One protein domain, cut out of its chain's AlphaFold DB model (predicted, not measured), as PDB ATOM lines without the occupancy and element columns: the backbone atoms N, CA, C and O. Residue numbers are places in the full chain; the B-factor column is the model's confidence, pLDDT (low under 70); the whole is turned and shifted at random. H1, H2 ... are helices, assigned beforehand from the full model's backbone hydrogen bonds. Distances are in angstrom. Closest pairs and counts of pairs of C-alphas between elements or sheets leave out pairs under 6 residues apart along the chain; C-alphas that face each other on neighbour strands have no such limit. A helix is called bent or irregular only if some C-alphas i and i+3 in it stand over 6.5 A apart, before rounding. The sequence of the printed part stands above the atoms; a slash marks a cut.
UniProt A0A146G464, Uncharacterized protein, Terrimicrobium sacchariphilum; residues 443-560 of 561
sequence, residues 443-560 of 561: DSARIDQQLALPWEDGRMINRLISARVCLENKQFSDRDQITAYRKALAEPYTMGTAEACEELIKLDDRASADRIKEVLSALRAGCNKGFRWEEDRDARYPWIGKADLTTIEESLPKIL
ATOM      1  N   ASP A 443     194.512 182.553 160.732       67.19
ATOM      2  CA  ASP A 443     194.214 181.155 160.485       67.19
ATOM      3  C   ASP A 443     193.100 180.690 161.426       67.19
ATOM      4  O   ASP A 443     192.671 181.400 162.340       67.19
ATOM      5  N   SER A 444     192.633 179.474 161.174       71.69
ATOM      6  CA  SER A 444     191.644 178.787 161.990       71.69
ATOM      7  C   SER A 444     191.950 178.865 163.488       71.69
ATOM      8  O   SER A 444     191.082 179.225 164.278       71.69
ATOM      9  N   ALA A 445     193.203 178.606 163.867       76.75
ATOM     10  CA  ALA A 445     193.621 178.537 165.261       76.75
ATOM     11  C   ALA A 445     193.576 179.905 165.956       76.75
ATOM     12  O   ALA A 445     193.157 179.998 167.107       76.75
ATOM     13  N   ARG A 446     193.970 180.978 165.265       72.69
ATOM     14  CA  ARG A 446     193.922 182.347 165.795       72.69
ATOM     15  C   ARG A 446     192.507 182.882 165.906       72.69
ATOM     16  O   ARG A 446     192.205 183.570 166.876       72.69
ATOM     17  N   ILE A 447     191.643 182.559 164.943       73.94
ATOM     18  CA  ILE A 447     190.218 182.893 165.036       73.94
ATOM     19  C   ILE A 447     189.612 182.207 166.260       73.94
ATOM     20  O   ILE A 447     188.977 182.875 167.071       73.94
ATOM     21  N   ASP A 448     189.875 180.913 166.441       81.06
ATOM     22  CA  ASP A 448     189.374 180.153 167.588       81.06
ATOM     23  C   ASP A 448     189.947 180.702 168.914       81.06
ATOM     24  O   ASP A 448     189.218 180.843 169.896       81.06
ATOM     25  N   GLN A 449     191.224 181.106 168.939       79.81
ATOM     26  CA  GLN A 449     191.855 181.757 170.094       79.81
ATOM     27  C   GLN A 449     191.209 183.109 170.431       79.81
ATOM     28  O   GLN A 449     190.984 183.401 171.605       79.81
ATOM     29  N   GLN A 450     190.903 183.933 169.426       78.62
ATOM     30  CA  GLN A 450     190.284 185.241 169.634       78.62
ATOM     31  C   GLN A 450     188.823 185.098 170.068       78.62
ATOM     32  O   GLN A 450     188.411 185.723 171.041       78.62
ATOM     33  N   LEU A 451     188.062 184.209 169.419       82.00
ATOM     34  CA  LEU A 451     186.695 183.867 169.817       82.00
ATOM     35  C   LEU A 451     186.639 183.258 171.222       82.00
ATOM     36  O   LEU A 451     185.595 183.330 171.870       82.00
ATOM     37  N   ALA A 452     187.728 182.665 171.722       82.00
ATOM     38  CA  ALA A 452     187.805 182.155 173.086       82.00
ATOM     39  C   ALA A 452     187.866 183.269 174.147       82.00
ATOM     40  O   ALA A 452     187.410 183.023 175.269       82.00
ATOM     41  N   LEU A 453     188.342 184.476 173.812       79.69
ATOM     42  CA  LEU A 453     188.476 185.581 174.766       79.69
ATOM     43  C   LEU A 453     187.110 185.989 175.350       79.69
ATOM     44  O   LEU A 453     186.134 186.103 174.610       79.69
ATOM     45  N   PRO A 454     187.008 186.210 176.673       77.06
ATOM     46  CA  PRO A 454     185.720 186.450 177.324       77.06
ATOM     47  C   PRO A 454     185.212 187.896 177.204       77.06
ATOM     48  O   PRO A 454     184.081 188.156 177.591       77.06
ATOM     49  N   TRP A 455     186.020 188.819 176.678       73.94
ATOM     50  CA  TRP A 455     185.736 190.262 176.594       73.94
ATOM     51  C   TRP A 455     185.674 190.781 175.149       73.94
ATOM     52  O   TRP A 455     185.938 191.957 174.901       73.94
ATOM     53  N   GLU A 456     185.415 189.911 174.173       80.19
ATOM     54  CA  GLU A 456     185.374 190.334 172.773       80.19
ATOM     55  C   GLU A 456     184.078 191.093 172.437       80.19
ATOM     56  O   GLU A 456     182.995 190.761 172.923       80.19
ATOM     57  N   ASP A 457     184.201 192.116 171.590       78.06
ATOM     58  CA  ASP A 457     183.084 192.930 171.105       78.06
ATOM     59  C   ASP A 457     182.228 192.122 170.107       78.06
ATOM     60  O   ASP A 457     182.753 191.388 169.263       78.06
ATOM     61  N   GLY A 458     180.899 192.250 170.188       72.12
ATOM     62  CA  GLY A 458     179.964 191.498 169.339       72.12
ATOM     63  C   GLY A 458     180.163 191.706 167.833       72.12
ATOM     64  O   GLY A 458     180.006 190.748 167.074       72.12
ATOM     65  N   ARG A 459     180.630 192.886 167.397       71.81
ATOM     66  CA  ARG A 459     181.001 193.137 165.991       71.81
ATOM     67  C   ARG A 459     182.169 192.258 165.581       71.81
ATOM     68  O   ARG A 459     182.146 191.619 164.531       71.81
ATOM     69  N   MET A 460     183.192 192.193 166.433       72.62
ATOM     70  CA  MET A 460     184.366 191.363 166.175       72.62
ATOM     71  C   MET A 460     183.997 189.878 166.148       72.62
ATOM     72  O   MET A 460     184.459 189.157 165.267       72.62
ATOM     73  N   ILE A 461     183.120 189.424 167.047       79.81
ATOM     74  CA  ILE A 461     182.599 188.051 167.032       79.81
ATOM     75  C   ILE A 461     181.932 187.733 165.684       79.81
ATOM     76  O   ILE A 461     182.301 186.743 165.050       79.81
ATOM     77  N   ASN A 462     181.034 188.595 165.196       77.06
ATOM     78  CA  ASN A 462     180.354 188.412 163.908       77.06
ATOM     79  C   ASN A 462     181.339 188.318 162.726       77.06
ATOM     80  O   ASN A 462     181.235 187.453 161.846       77.06
ATOM     81  N   ARG A 463     182.367 189.175 162.727       69.88
ATOM     82  CA  ARG A 463     183.413 189.180 161.693       69.88
ATOM     83  C   ARG A 463     184.305 187.948 161.745       69.88
ATOM     84  O   ARG A 463     184.609 187.391 160.696       69.88
ATOM     85  N   LEU A 464     184.701 187.500 162.934       75.75
ATOM     86  CA  LEU A 464     185.500 186.287 163.117       75.75
ATOM     87  C   LEU A 464     184.732 185.039 162.673       75.75
ATOM     88  O   LEU A 464     185.304 184.190 161.987       75.75
ATOM     89  N   ILE A 465     183.435 184.966 162.984       79.94
ATOM     90  CA  ILE A 465     182.530 183.925 162.485       79.94
ATOM     91  C   ILE A 465     182.508 183.950 160.950       79.94
ATOM     92  O   ILE A 465     182.805 182.940 160.314       79.94
ATOM     93  N   SER A 466     182.262 185.114 160.342       73.38
ATOM     94  CA  SER A 466     182.229 185.276 158.880       73.38
ATOM     95  C   SER A 466     183.562 184.905 158.209       73.38
ATOM     96  O   SER A 466     183.587 184.163 157.224       73.38
ATOM     97  N   ALA A 467     184.689 185.351 158.772       66.88
ATOM     98  CA  ALA A 467     186.028 185.033 158.282       66.88
ATOM     99  C   ALA A 467     186.322 183.528 158.363       66.88
ATOM    100  O   ALA A 467     186.911 182.960 157.439       66.88
ATOM    101  N   ARG A 468     185.867 182.854 159.429       72.50
ATOM    102  CA  ARG A 468     185.972 181.396 159.566       72.50
ATOM    103  C   ARG A 468     185.227 180.674 158.448       72.50
ATOM    104  O   ARG A 468     185.791 179.761 157.841       72.50
ATOM    105  N   VAL A 469     184.001 181.117 158.151       70.69
ATOM    106  CA  VAL A 469     183.182 180.560 157.068       70.69
ATOM    107  C   VAL A 469     183.900 180.700 155.729       70.69
ATOM    108  O   VAL A 469     183.977 179.729 154.982       70.69
ATOM    109  N   CYS A 470     184.502 181.857 155.445       60.88
ATOM    110  CA  CYS A 470     185.260 182.074 154.212       60.88
ATOM    111  C   CYS A 470     186.548 181.234 154.121       60.88
ATOM    112  O   CYS A 470     186.895 180.760 153.037       60.88
ATOM    113  N   LEU A 471     187.272 181.045 155.231       62.66
ATOM    114  CA  LEU A 471     188.544 180.310 155.244       62.66
ATOM    115  C   LEU A 471     188.359 178.800 155.089       62.66
ATOM    116  O   LEU A 471     189.117 178.165 154.352       62.66
ATOM    117  N   GLU A 472     187.367 178.232 155.772       68.69
ATOM    118  CA  GLU A 472     187.139 176.782 155.788       68.69
ATOM    119  C   GLU A 472     186.008 176.326 154.867       68.69
ATOM    120  O   GLU A 472     185.821 175.123 154.688       68.69
ATOM    121  N   ASN A 473     185.268 177.267 154.274       67.38
ATOM    122  CA  ASN A 473     184.057 177.002 153.500       67.38
ATOM    123  C   ASN A 473     183.041 176.147 154.288       67.38
ATOM    124  O   ASN A 473     182.343 175.300 153.730       67.38
ATOM    125  N   LYS A 474     183.007 176.336 155.615       69.81
ATOM    126  CA  LYS A 474     182.149 175.632 156.573       69.81
ATOM    127  C   LYS A 474     181.362 176.652 157.375       69.81
ATOM    128  O   LYS A 474     181.954 177.552 157.958       69.81
ATOM    129  N   GLN A 475     180.042 176.498 157.414       74.19
ATOM    130  CA  GLN A 475     179.191 177.337 158.252       74.19
ATOM    131  C   GLN A 475     179.484 177.089 159.735       74.19
ATOM    132  O   GLN A 475     179.684 175.951 160.159       74.19
ATOM    133  N   PHE A 476     179.509 178.169 160.508       80.06
ATOM    134  CA  PHE A 476     179.586 178.113 161.961       80.06
ATOM    135  C   PHE A 476     178.253 177.589 162.496       80.06
ATOM    136  O   PHE A 476     177.199 178.050 162.057       80.06
ATOM    137  N   SER A 477     178.275 176.626 163.419       87.69
ATOM    138  CA  SER A 477     177.022 176.109 163.974       87.69
ATOM    139  C   SER A 477     176.329 177.187 164.808       87.69
ATOM    140  O   SER A 477     177.007 177.955 165.493       87.69
ATOM    141  N   ASP A 478     174.995 177.226 164.800       89.81
ATOM    142  CA  ASP A 478     174.228 178.188 165.607       89.81
ATOM    143  C   ASP A 478     174.649 178.133 167.081       89.81
ATOM    144  O   ASP A 478     174.831 179.159 167.726       89.81
ATOM    145  N   ARG A 479     174.935 176.932 167.603       91.19
ATOM    146  CA  ARG A 479     175.434 176.726 168.969       91.19
ATOM    147  C   ARG A 479     176.753 177.456 169.244       91.19
ATOM    148  O   ARG A 479     176.919 178.025 170.327       91.19
ATOM    149  N   ASP A 480     177.693 177.417 168.306       87.75
ATOM    150  CA  ASP A 480     179.001 178.055 168.472       87.75
ATOM    151  C   ASP A 480     178.888 179.578 168.323       87.75
ATOM    152  O   ASP A 480     179.520 180.315 169.082       87.75
ATOM    153  N   GLN A 481     178.021 180.050 167.420       91.06
ATOM    154  CA  GLN A 481     177.708 181.475 167.271       91.06
ATOM    155  C   GLN A 481     177.059 182.033 168.543       91.06
ATOM    156  O   GLN A 481     177.537 183.023 169.092       91.06
ATOM    157  N   ILE A 482     176.044 181.345 169.079       94.50
ATOM    158  CA  ILE A 482     175.390 181.687 170.350       94.50
ATOM    159  C   ILE A 482     176.421 181.751 171.484       94.50
ATOM    160  O   ILE A 482     176.460 182.712 172.254       94.50
ATOM    161  N   THR A 483     177.296 180.746 171.579       93.06
ATOM    162  CA  THR A 483     178.341 180.694 172.615       93.06
ATOM    163  C   THR A 483     179.302 181.878 172.516       93.06
ATOM    164  O   THR A 483     179.727 182.405 173.546       93.06
ATOM    165  N   ALA A 484     179.642 182.310 171.301       89.12
ATOM    166  CA  ALA A 484     180.495 183.467 171.087       89.12
ATOM    167  C   ALA A 484     179.771 184.776 171.444       89.12
ATOM    168  O   ALA A 484     180.272 185.529 172.277       89.12
ATOM    169  N   TYR A 485     178.569 185.019 170.907       94.25
ATOM    170  CA  TYR A 485     177.820 186.264 171.133       94.25
ATOM    171  C   TYR A 485     177.442 186.501 172.595       94.25
ATOM    172  O   TYR A 485     177.482 187.638 173.060       94.25
ATOM    173  N   ARG A 486     177.160 185.442 173.365       94.62
ATOM    174  CA  ARG A 486     176.885 185.559 174.807       94.62
ATOM    175  C   ARG A 486     177.997 186.251 175.593       94.62
ATOM    176  O   ARG A 486     177.715 186.860 176.623       94.62
ATOM    177  N   LYS A 487     179.245 186.184 175.123       90.94
ATOM    178  CA  LYS A 487     180.388 186.841 175.774       90.94
ATOM    179  C   LYS A 487     180.278 188.365 175.712       90.94
ATOM    180  O   LYS A 487     180.577 189.031 176.695       90.94
ATOM    181  N   ALA A 488     179.742 188.904 174.617       89.50
ATOM    182  CA  ALA A 488     179.545 190.343 174.430       89.50
ATOM    183  C   ALA A 488     178.410 190.937 175.291       89.50
ATOM    184  O   ALA A 488     178.235 192.158 175.315       89.50
ATOM    185  N   LEU A 489     177.654 190.096 176.015       93.06
ATOM    186  CA  LEU A 489     176.656 190.521 177.005       93.06
ATOM    187  C   LEU A 489     177.261 190.801 178.395       93.06
ATOM    188  O   LEU A 489     176.530 191.190 179.313       93.06
ATOM    189  N   ALA A 490     178.560 190.558 178.591       88.88
ATOM    190  CA  ALA A 490     179.271 190.892 179.823       88.88
ATOM    191  C   ALA A 490     179.667 192.381 179.861       88.88
ATOM    192  O   ALA A 490     179.807 193.026 178.825       88.88
ATOM    193  N   GLU A 491     179.847 192.934 181.063       81.44
ATOM    194  CA  GLU A 491     180.386 194.290 181.224       81.44
ATOM    195  C   GLU A 491     181.918 194.315 181.051       81.44
ATOM    196  O   GLU A 491     182.587 193.358 181.452       81.44
ATOM    197  N   PRO A 492     182.499 195.413 180.519       84.19
ATOM    198  CA  PRO A 492     181.837 196.659 180.110       84.19
ATOM    199  C   PRO A 492     181.097 196.535 178.769       84.19
ATOM    200  O   PRO A 492     181.588 195.904 177.840       84.19
ATOM    201  N   TYR A 493     179.936 197.188 178.651       83.62
ATOM    202  CA  TYR A 493     179.179 197.188 177.397       83.62
ATOM    203  C   TYR A 493     179.866 198.027 176.321       83.62
ATOM    204  O   TYR A 493     180.351 199.134 176.575       83.62
ATOM    205  N   THR A 494     179.867 197.491 175.109       79.75
ATOM    206  CA  THR A 494     180.523 198.056 173.928       79.75
ATOM    207  C   THR A 494     179.512 198.229 172.803       79.75
ATOM    208  O   THR A 494     178.385 197.743 172.902       79.75
ATOM    209  N   MET A 495     179.911 198.880 171.709       71.69
ATOM    210  CA  MET A 495     179.027 199.043 170.553       71.69
ATOM    211  C   MET A 495     178.547 197.703 169.985       71.69
ATOM    212  O   MET A 495     177.375 197.573 169.640       71.69
ATOM    213  N   GLY A 496     179.387 196.664 170.019       77.19
ATOM    214  CA  GLY A 496     178.972 195.325 169.608       77.19
ATOM    215  C   GLY A 496     178.048 194.597 170.583       77.19
ATOM    216  O   GLY A 496     177.516 193.554 170.224       77.19
ATOM    217  N   THR A 497     177.819 195.100 171.801       89.62
ATOM    218  CA  THR A 497     176.879 194.471 172.742       89.62
ATOM    219  C   THR A 497     175.444 194.498 172.201       89.62
ATOM    220  O   THR A 497     174.721 193.516 172.346       89.62
ATOM    221  N   ALA A 498     175.030 195.587 171.548       87.75
ATOM    222  CA  ALA A 498     173.694 195.691 170.959       87.75
ATOM    223  C   ALA A 498     173.523 194.761 169.748       87.75
ATOM    224  O   ALA A 498     172.522 194.056 169.651       87.75
ATOM    225  N   GLU A 499     174.537 194.679 168.886       87.06
ATOM    226  CA  GLU A 499     174.549 193.724 167.773       87.06
ATOM    227  C   GLU A 499     174.519 192.275 168.262       87.06
ATOM    228  O   GLU A 499     173.772 191.460 167.731       87.06
ATOM    229  N   ALA A 500     175.263 191.948 169.324       91.88
ATOM    230  CA  ALA A 500     175.206 190.618 169.922       91.88
ATOM    231  C   ALA A 500     173.795 190.279 170.429       91.88
ATOM    232  O   ALA A 500     173.350 189.147 170.257       91.88
ATOM    233  N   CYS A 501     173.063 191.242 171.006       94.44
ATOM    234  CA  CYS A 501     171.657 191.047 171.366       94.44
ATOM    235  C   CYS A 501     170.788 190.741 170.136       94.44
ATOM    236  O   CYS A 501     169.974 189.822 170.188       94.44
ATOM    237  N   GLU A 502     170.957 191.475 169.033       94.06
ATOM    238  CA  GLU A 502     170.217 191.216 167.790       94.06
ATOM    239  C   GLU A 502     170.513 189.839 167.206       94.06
ATOM    240  O   GLU A 502     169.588 189.118 166.835       94.06
ATOM    241  N   GLU A 503     171.788 189.467 167.124       94.31
ATOM    242  CA  GLU A 503     172.200 188.181 166.568       94.31
ATOM    243  C   GLU A 503     171.714 187.019 167.438       94.31
ATOM    244  O   GLU A 503     171.192 186.041 166.914       94.31
ATOM    245  N   LEU A 504     171.752 187.148 168.769       95.81
ATOM    246  CA  LEU A 504     171.168 186.150 169.672       95.81
ATOM    247  C   LEU A 504     169.645 186.020 169.508       95.81
ATOM    248  O   LEU A 504     169.120 184.912 169.593       95.81
ATOM    249  N   ILE A 505     168.935 187.117 169.219       94.88
ATOM    250  CA  ILE A 505     167.500 187.075 168.887       94.88
ATOM    251  C   ILE A 505     167.271 186.384 167.535       94.88
ATOM    252  O   ILE A 505     166.360 185.566 167.416       94.88
ATOM    253  N   LYS A 506     168.089 186.676 166.513       93.81
ATOM    254  CA  LYS A 506     168.008 186.027 165.188       93.81
ATOM    255  C   LYS A 506     168.295 184.525 165.264       93.81
ATOM    256  O   LYS A 506     167.681 183.762 164.525       93.81
ATOM    257  N   LEU A 507     169.190 184.119 166.165       94.50
ATOM    258  CA  LEU A 507     169.565 182.728 166.433       94.50
ATOM    259  C   LEU A 507     168.590 181.993 167.380       94.50
ATOM    260  O   LEU A 507     168.874 180.863 167.771       94.50
ATOM    261  N   ASP A 508     167.460 182.609 167.751       94.44
ATOM    262  CA  ASP A 508     166.445 182.062 168.672       94.44
ATOM    263  C   ASP A 508     167.015 181.626 170.042       94.44
ATOM    264  O   ASP A 508     166.618 180.612 170.625       94.44
ATOM    265  N   ASP A 509     167.974 182.386 170.592       96.31
ATOM    266  CA  ASP A 509     168.607 182.043 171.869       96.31
ATOM    267  C   ASP A 509     167.763 182.429 173.096       96.31
ATOM    268  O   ASP A 509     168.036 183.392 173.824       96.31
ATOM    269  N   ARG A 510     166.758 181.601 173.386       94.88
ATOM    270  CA  ARG A 510     165.841 181.776 174.526       94.88
ATOM    271  C   ARG A 510     166.553 181.873 175.877       94.88
ATOM    272  O   ARG A 510     166.098 182.585 176.769       94.88
ATOM    273  N   ALA A 511     167.680 181.178 176.043       94.94
ATOM    274  CA  ALA A 511     168.409 181.151 177.311       94.94
ATOM    275  C   ALA A 511     169.159 182.463 177.610       94.94
ATOM    276  O   ALA A 511     169.560 182.682 178.754       94.94
ATOM    277  N   SER A 512     169.314 183.354 176.626       96.00
ATOM    278  CA  SER A 512     169.868 184.695 176.831       96.00
ATOM    279  C   SER A 512     168.817 185.795 176.965       96.00
ATOM    280  O   SER A 512     169.196 186.926 177.259       96.00
ATOM    281  N   ALA A 513     167.523 185.495 176.829       94.38
ATOM    282  CA  ALA A 513     166.467 186.509 176.793       94.38
ATOM    283  C   ALA A 513     166.446 187.426 178.033       94.38
ATOM    284  O   ALA A 513     166.394 188.651 177.894       94.38
ATOM    285  N   ASP A 514     166.570 186.863 179.240       94.12
ATOM    286  CA  ASP A 514     166.603 187.646 180.485       94.12
ATOM    287  C   ASP A 514     167.841 188.548 180.566       94.12
ATOM    288  O   ASP A 514     167.744 189.715 180.952       94.12
ATOM    289  N   ARG A 515     169.002 188.038 180.137       96.06
ATOM    290  CA  ARG A 515     170.242 188.820 180.122       96.06
ATOM    291  C   ARG A 515     170.189 189.928 179.075       96.06
ATOM    292  O   ARG A 515     170.599 191.044 179.367       96.06
ATOM    293  N   ILE A 516     169.649 189.656 177.888       95.75
ATOM    294  CA  ILE A 516     169.444 190.664 176.838       95.75
ATOM    295  C   ILE A 516     168.548 191.788 177.368       95.75
ATOM    296  O   ILE A 516     168.876 192.961 177.210       95.75
ATOM    297  N   LYS A 517     167.463 191.451 178.074       94.94
ATOM    298  CA  LYS A 517     166.577 192.442 178.697       94.94
ATOM    299  C   LYS A 517     167.299 193.318 179.725       94.94
ATOM    300  O   LYS A 517     167.090 194.533 179.752       94.94
ATOM    301  N   GLU A 518     168.141 192.718 180.564       94.38
ATOM    302  CA  GLU A 518     168.959 193.437 181.547       94.38
ATOM    303  C   GLU A 518     169.949 194.392 180.863       94.38
ATOM    304  O   GLU A 518     170.006 195.575 181.201       94.38
ATOM    305  N   VAL A 519     170.666 193.898 179.851       93.69
ATOM    306  CA  VAL A 519     171.636 194.669 179.065       93.69
ATOM    307  C   VAL A 519     170.960 195.840 178.352       93.69
ATOM    308  O   VAL A 519     171.419 196.971 178.482       93.69
ATOM    309  N   LEU A 520     169.835 195.616 177.664       92.69
ATOM    310  CA  LEU A 520     169.076 196.680 176.996       92.69
ATOM    311  C   LEU A 520     168.578 197.731 177.994       92.69
ATOM    312  O   LEU A 520     168.668 198.926 177.719       92.69
ATOM    313  N   SER A 521     168.136 197.309 179.183       90.94
ATOM    314  CA  SER A 521     167.731 198.230 180.253       90.94
ATOM    315  C   SER A 521     168.907 199.086 180.739       90.94
ATOM    316  O   SER A 521     168.753 200.296 180.920       90.94
ATOM    317  N   ALA A 522     170.088 198.485 180.912       88.81
ATOM    318  CA  ALA A 522     171.302 199.186 181.323       88.81
ATOM    319  C   ALA A 522     171.811 200.157 180.244       88.81
ATOM    320  O   ALA A 522     172.159 201.297 180.562       88.81
ATOM    321  N   LEU A 523     171.804 199.738 178.974       86.00
ATOM    322  CA  LEU A 523     172.136 200.592 177.833       86.00
ATOM    323  C   LEU A 523     171.173 201.776 177.762       86.00
ATOM    324  O   LEU A 523     171.615 202.921 177.728       86.00
ATOM    325  N   ARG A 524     169.865 201.525 177.860       86.56
ATOM    326  CA  ARG A 524     168.828 202.561 177.813       86.56
ATOM    327  C   ARG A 524     168.928 203.562 178.958       86.56
ATOM    328  O   ARG A 524     168.721 204.749 178.729       86.56
ATOM    329  N   ALA A 525     169.262 203.108 180.164       82.69
ATOM    330  CA  ALA A 525     169.493 203.983 181.311       82.69
ATOM    331  C   ALA A 525     170.742 204.869 181.143       82.69
ATOM    332  O   ALA A 525     170.805 205.946 181.732       82.69
ATOM    333  N   GLY A 526     171.722 204.427 180.346       73.62
ATOM    334  CA  GLY A 526     172.921 205.193 179.993       73.62
ATOM    335  C   GLY A 526     172.833 205.986 178.681       73.62
ATOM    336  O   GLY A 526     173.824 206.626 178.321       73.62
ATOM    337  N   CYS A 527     171.690 205.937 177.979       67.94
ATOM    338  CA  CYS A 527     171.399 206.678 176.743       67.94
ATOM    339  C   CYS A 527     170.603 207.970 177.008       67.94
ATOM    340  O   CYS A 527     169.807 208.047 177.944       67.94
ATOM    341  N   ASN A 528     170.770 208.972 176.140       60.88
ATOM    342  CA  ASN A 528     170.220 210.324 176.322       60.88
ATOM    343  C   ASN A 528     168.713 210.448 176.001       60.88
ATOM    344  O   ASN A 528     168.079 209.565 175.419       60.88
ATOM    345  N   LYS A 529     168.139 211.619 176.332       55.97
ATOM    346  CA  LYS A 529     166.794 212.063 175.894       55.97
ATOM    347  C   LYS A 529     166.723 212.421 174.394       55.97
ATOM    348  O   LYS A 529     165.614 212.463 173.860       55.97
ATOM    349  N   GLY A 530     167.865 212.712 173.760       50.06
ATOM    350  CA  GLY A 530     168.015 213.100 172.347       50.06
ATOM    351  C   GLY A 530     168.433 211.947 171.425       50.06
ATOM    352  O   GLY A 530     168.639 210.824 171.883       50.06
ATOM    353  N   PHE A 531     168.535 212.218 170.120       51.72
ATOM    354  CA  PHE A 531     168.790 211.199 169.089       51.72
ATOM    355  C   PHE A 531     170.282 211.049 168.731       51.72
ATOM    356  O   PHE A 531     170.621 210.090 168.039       51.72
ATOM    357  N   ARG A 532     171.172 211.968 169.157       52.78
ATOM    358  CA  ARG A 532     172.608 211.958 168.796       52.78
ATOM    359  C   ARG A 532     173.545 212.381 169.937       52.78
ATOM    360  O   ARG A 532     173.162 213.141 170.819       52.78
ATOM    361  N   TRP A 533     174.805 211.934 169.867       46.56
ATOM    362  CA  TRP A 533     175.881 212.247 170.827       46.56
ATOM    363  C   TRP A 533     176.256 213.738 170.890       46.56
ATOM    364  O   TRP A 533     176.677 214.236 171.930       46.56
ATOM    365  N   GLU A 534     176.073 214.464 169.785       54.22
ATOM    366  CA  GLU A 534     176.336 215.908 169.665       54.22
ATOM    367  C   GLU A 534     175.443 216.741 170.598       54.22
ATOM    368  O   GLU A 534     175.779 217.874 170.943       54.22
ATOM    369  N   GLU A 535     174.307 216.170 171.004       55.78
ATOM    370  CA  GLU A 535     173.243 216.850 171.739       55.78
ATOM    371  C   GLU A 535     173.392 216.721 173.263       55.78
ATOM    372  O   GLU A 535     172.763 217.490 173.987       55.78
ATOM    373  N   ASP A 536     174.215 215.789 173.762       60.09
ATOM    374  CA  ASP A 536     174.428 215.583 175.201       60.09
ATOM    375  C   ASP A 536     175.738 214.812 175.462       60.09
ATOM    376  O   ASP A 536     175.856 213.601 175.242       60.09
ATOM    377  N   ARG A 537     176.743 215.581 175.907       59.44
ATOM    378  CA  ARG A 537     178.140 215.166 176.107       59.44
ATOM    379  C   ARG A 537     178.354 214.300 177.351       59.44
ATOM    380  O   ARG A 537     179.449 213.761 177.498       59.44
ATOM    381  N   ASP A 538     177.342 214.161 178.208       62.94
ATOM    382  CA  ASP A 538     177.441 213.456 179.491       62.94
ATOM    383  C   ASP A 538     176.897 212.009 179.419       62.94
ATOM    384  O   ASP A 538     176.834 211.305 180.430       62.94
ATOM    385  N   ALA A 539     176.529 211.537 178.220       67.75
ATOM    386  CA  ALA A 539     176.040 210.180 177.972       67.75
ATOM    387  C   ALA A 539     177.045 209.101 178.396       67.75
ATOM    388  O   ALA A 539     178.223 209.153 178.031       67.75
ATOM    389  N   ARG A 540     176.569 208.038 179.059       73.06
ATOM    390  CA  ARG A 540     177.417 206.878 179.384       73.06
ATOM    391  C   ARG A 540     177.690 206.003 178.154       73.06
ATOM    392  O   ARG A 540     178.774 205.433 178.054       73.06
ATOM    393  N   TYR A 541     176.735 205.920 177.222       77.44
ATOM    394  CA  TYR A 541     176.852 205.169 175.963       77.44
ATOM    395  C   TYR A 541     176.493 206.067 174.760       77.44
ATOM    396  O   TYR A 541     175.414 205.934 174.190       77.44
ATOM    397  N   PRO A 542     177.373 207.008 174.360       65.75
ATOM    398  CA  PRO A 542     177.067 208.002 173.321       65.75
ATOM    399  C   PRO A 542     176.898 207.404 171.914       65.75
ATOM    400  O   PRO A 542     176.446 208.090 171.002       65.75
ATOM    401  N   TRP A 543     177.281 206.141 171.721       70.69
ATOM    402  CA  TRP A 543     177.333 205.462 170.428       70.69
ATOM    403  C   TRP A 543     176.039 204.732 170.037       70.69
ATOM    404  O   TRP A 543     175.956 204.265 168.907       70.69
ATOM    405  N   ILE A 544     175.034 204.630 170.916       71.88
ATOM    406  CA  ILE A 544     173.772 203.938 170.610       71.88
ATOM    407  C   ILE A 544     172.551 204.832 170.795       71.88
ATOM    408  O   ILE A 544     172.393 205.515 171.808       71.88
ATOM    409  N   GLY A 545     171.682 204.830 169.784       73.31
ATOM    410  CA  GLY A 545     170.459 205.614 169.768       73.31
ATOM    411  C   GLY A 545     169.293 204.908 170.457       73.31
ATOM    412  O   GLY A 545     169.195 203.682 170.518       73.31
ATOM    413  N   LYS A 546     168.323 205.700 170.928       76.88
ATOM    414  CA  LYS A 546     167.068 205.175 171.493       76.88
ATOM    415  C   LYS A 546     166.244 204.395 170.459       76.88
ATOM    416  O   LYS A 546     165.538 203.464 170.837       76.88
ATOM    417  N   ALA A 547     166.312 204.790 169.185       78.38
ATOM    418  CA  ALA A 547     165.628 204.114 168.084       78.38
ATOM    419  C   ALA A 547     166.156 202.686 167.884       78.38
ATOM    420  O   ALA A 547     165.355 201.757 167.872       78.38
ATOM    421  N   ASP A 548     167.481 202.518 167.855       80.00
ATOM    422  CA  ASP A 548     168.133 201.213 167.698       80.00
ATOM    423  C   ASP A 548     167.749 200.280 168.851       80.00
ATOM    424  O   ASP A 548     167.221 199.194 168.629       80.00
ATOM    425  N   LEU A 549     167.859 200.752 170.102       86.62
ATOM    426  CA  LEU A 549     167.415 199.984 171.274       86.62
ATOM    427  C   LEU A 549     165.933 199.592 171.204       86.62
ATOM    428  O   LEU A 549     165.574 198.496 171.622       86.62
ATOM    429  N   THR A 550     165.078 200.465 170.661       86.06
ATOM    430  CA  THR A 550     163.639 200.189 170.526       86.06
ATOM    431  C   THR A 550     163.402 199.063 169.520       86.06
ATOM    432  O   THR A 550     162.621 198.158 169.795       86.06
ATOM    433  N   THR A 551     164.120 199.050 168.395       88.12
ATOM    434  CA  THR A 551     164.028 197.975 167.394       88.12
ATOM    435  C   THR A 551     164.468 196.615 167.948       88.12
ATOM    436  O   THR A 551     163.821 195.595 167.674       88.12
ATOM    437  N   ILE A 552     165.524 196.585 168.768       90.50
ATOM    438  CA  ILE A 552     165.990 195.351 169.422       90.50
ATOM    439  C   ILE A 552     164.956 194.870 170.449       90.50
ATOM    440  O   ILE A 552     164.579 193.696 170.451       90.50
ATOM    441  N   GLU A 553     164.442 195.776 171.286       91.06
ATOM    442  CA  GLU A 553     163.401 195.473 172.276       91.06
ATOM    443  C   GLU A 553     162.108 194.952 171.632       91.06
ATOM    444  O   GLU A 553     161.516 194.006 172.144       91.06
ATOM    445  N   GLU A 554     161.678 195.516 170.500       92.19
ATOM    446  CA  GLU A 554     160.501 195.056 169.745       92.19
ATOM    447  C   GLU A 554     160.694 193.662 169.132       92.19
ATOM    448  O   GLU A 554     159.722 192.943 168.888       92.19
ATOM    449  N   SER A 555     161.945 193.255 168.904       91.38
ATOM    450  CA  SER A 555     162.281 191.929 168.383       91.38
ATOM    451  C   SER A 555     162.434 190.872 169.480       91.38
ATOM    452  O   SER A 555     162.236 189.690 169.200       91.38
ATOM    453  N   LEU A 556     162.712 191.267 170.726       91.25
ATOM    454  CA  LEU A 556     162.906 190.362 171.865       91.25
ATOM    455  C   LEU A 556     161.703 189.438 172.174       91.25
ATOM    456  O   LEU A 556     161.937 188.271 172.494       91.25
ATOM    457  N   PRO A 557     160.423 189.858 172.038       92.50
ATOM    458  CA  PRO A 557     159.275 188.969 172.222       92.50
ATOM    459  C   PRO A 557     159.289 187.715 171.341       92.50
ATOM    460  O   PRO A 557     158.667 186.723 171.709       92.50
ATOM    461  N   LYS A 558     160.010 187.730 170.209       87.00
ATOM    462  CA  LYS A 558     160.102 186.587 169.286       87.00
ATOM    463  C   LYS A 558     160.773 185.358 169.900       87.00
ATOM    464  O   LYS A 558     160.489 184.262 169.444       87.00
ATOM    465  N   ILE A 559     161.626 185.547 170.910       87.38
ATOM    466  CA  ILE A 559     162.353 184.463 171.595       87.38
ATOM    467  C   ILE A 559     161.843 184.212 173.026       87.38
ATOM    468  O   ILE A 559     162.303 183.298 173.708       87.38
ATOM    469  N   LEU A 560     160.895 185.031 173.505       80.44
ATOM    470  CA  LEU A 560     160.226 184.866 174.806       80.44
ATOM    471  C   LEU A 560     158.992 183.946 174.730       80.44
ATOM    472  O   LEU A 560     158.476 183.527 175.769       80.44
TER     473      LEU A 560
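AT A GLANCE: This is residues 443 to 560 of the 561 residues of an uncharacterized protein of Terrimicrobium sacchariphilum (UniProt A0A146G464). Four helices, H3 to H6, make an up-and-down bundle, each running against the one before, and a helical hairpin, H1 and H2, packs on it through H2. The long loop of residues 526 to 545 lies at the far end of the longest axis from that hairpin. The printed part has 118 residues with seven named helices, H1 to H7 in chain order, and no named strand: class all helix. It is compact, with a radius of gyration of the C-alphas of 15.0 A and spans of 45 by 31 by 20 A.

IN THESE COORDINATES: H1, residues 444 to 452, begins with C-alpha 444 at (191.644, 178.787, 161.990). H2 is residues 458 to 472, 21.3 A from first to last C-alpha; H3 478 to 489, 17.0 A; H4 495 to 506, 17.9 A. H5, residues 510 to 525, 23.5 A, is irregular: C-alphas 511 and 514 are 7.5 A apart. H6 is residues 546 to 555, 14.4 A, and H7, residues 557 to 560, ends with C-alpha 560 at (160.226, 184.866, 174.806).

HOW THE PARTS SIT: H1 and H2 touch, closest at C-alphas Ile 447 and Leu 464, 6.1 A. H2 touches H4 with residues 458 to 460 alone, closest at C-alphas Gly 458 and Gly 496, 4.0 A, at a steep tilt of 62 degrees. H3 and H4 touch, closest at C-alphas Ala 488 and Thr 497, 5.2 A, opposite ways at a shallow tilt of 34.6 degrees, only just short of steep. H6 touches H4, closest at C-alphas Ile 552 and Glu 502, 6.1 A. H7 touches H5, closest at C-alphas Ile 559 and Arg 510, 5.3 A. Every O i to N i+4 pair is within hydrogen-bond range in H1, H2 and H6; H3 has 5 of 8, H4 7 of 8, H5 10 of 12, and H7 is too short for one.

THE WHOLE: The C-alphas farthest apart, Glu 472 and Lys 529, are 45.4 A apart. The printed part has no cut. The link from H5 to H6 is long. Residues under pLDDT 70 include 527 to 539.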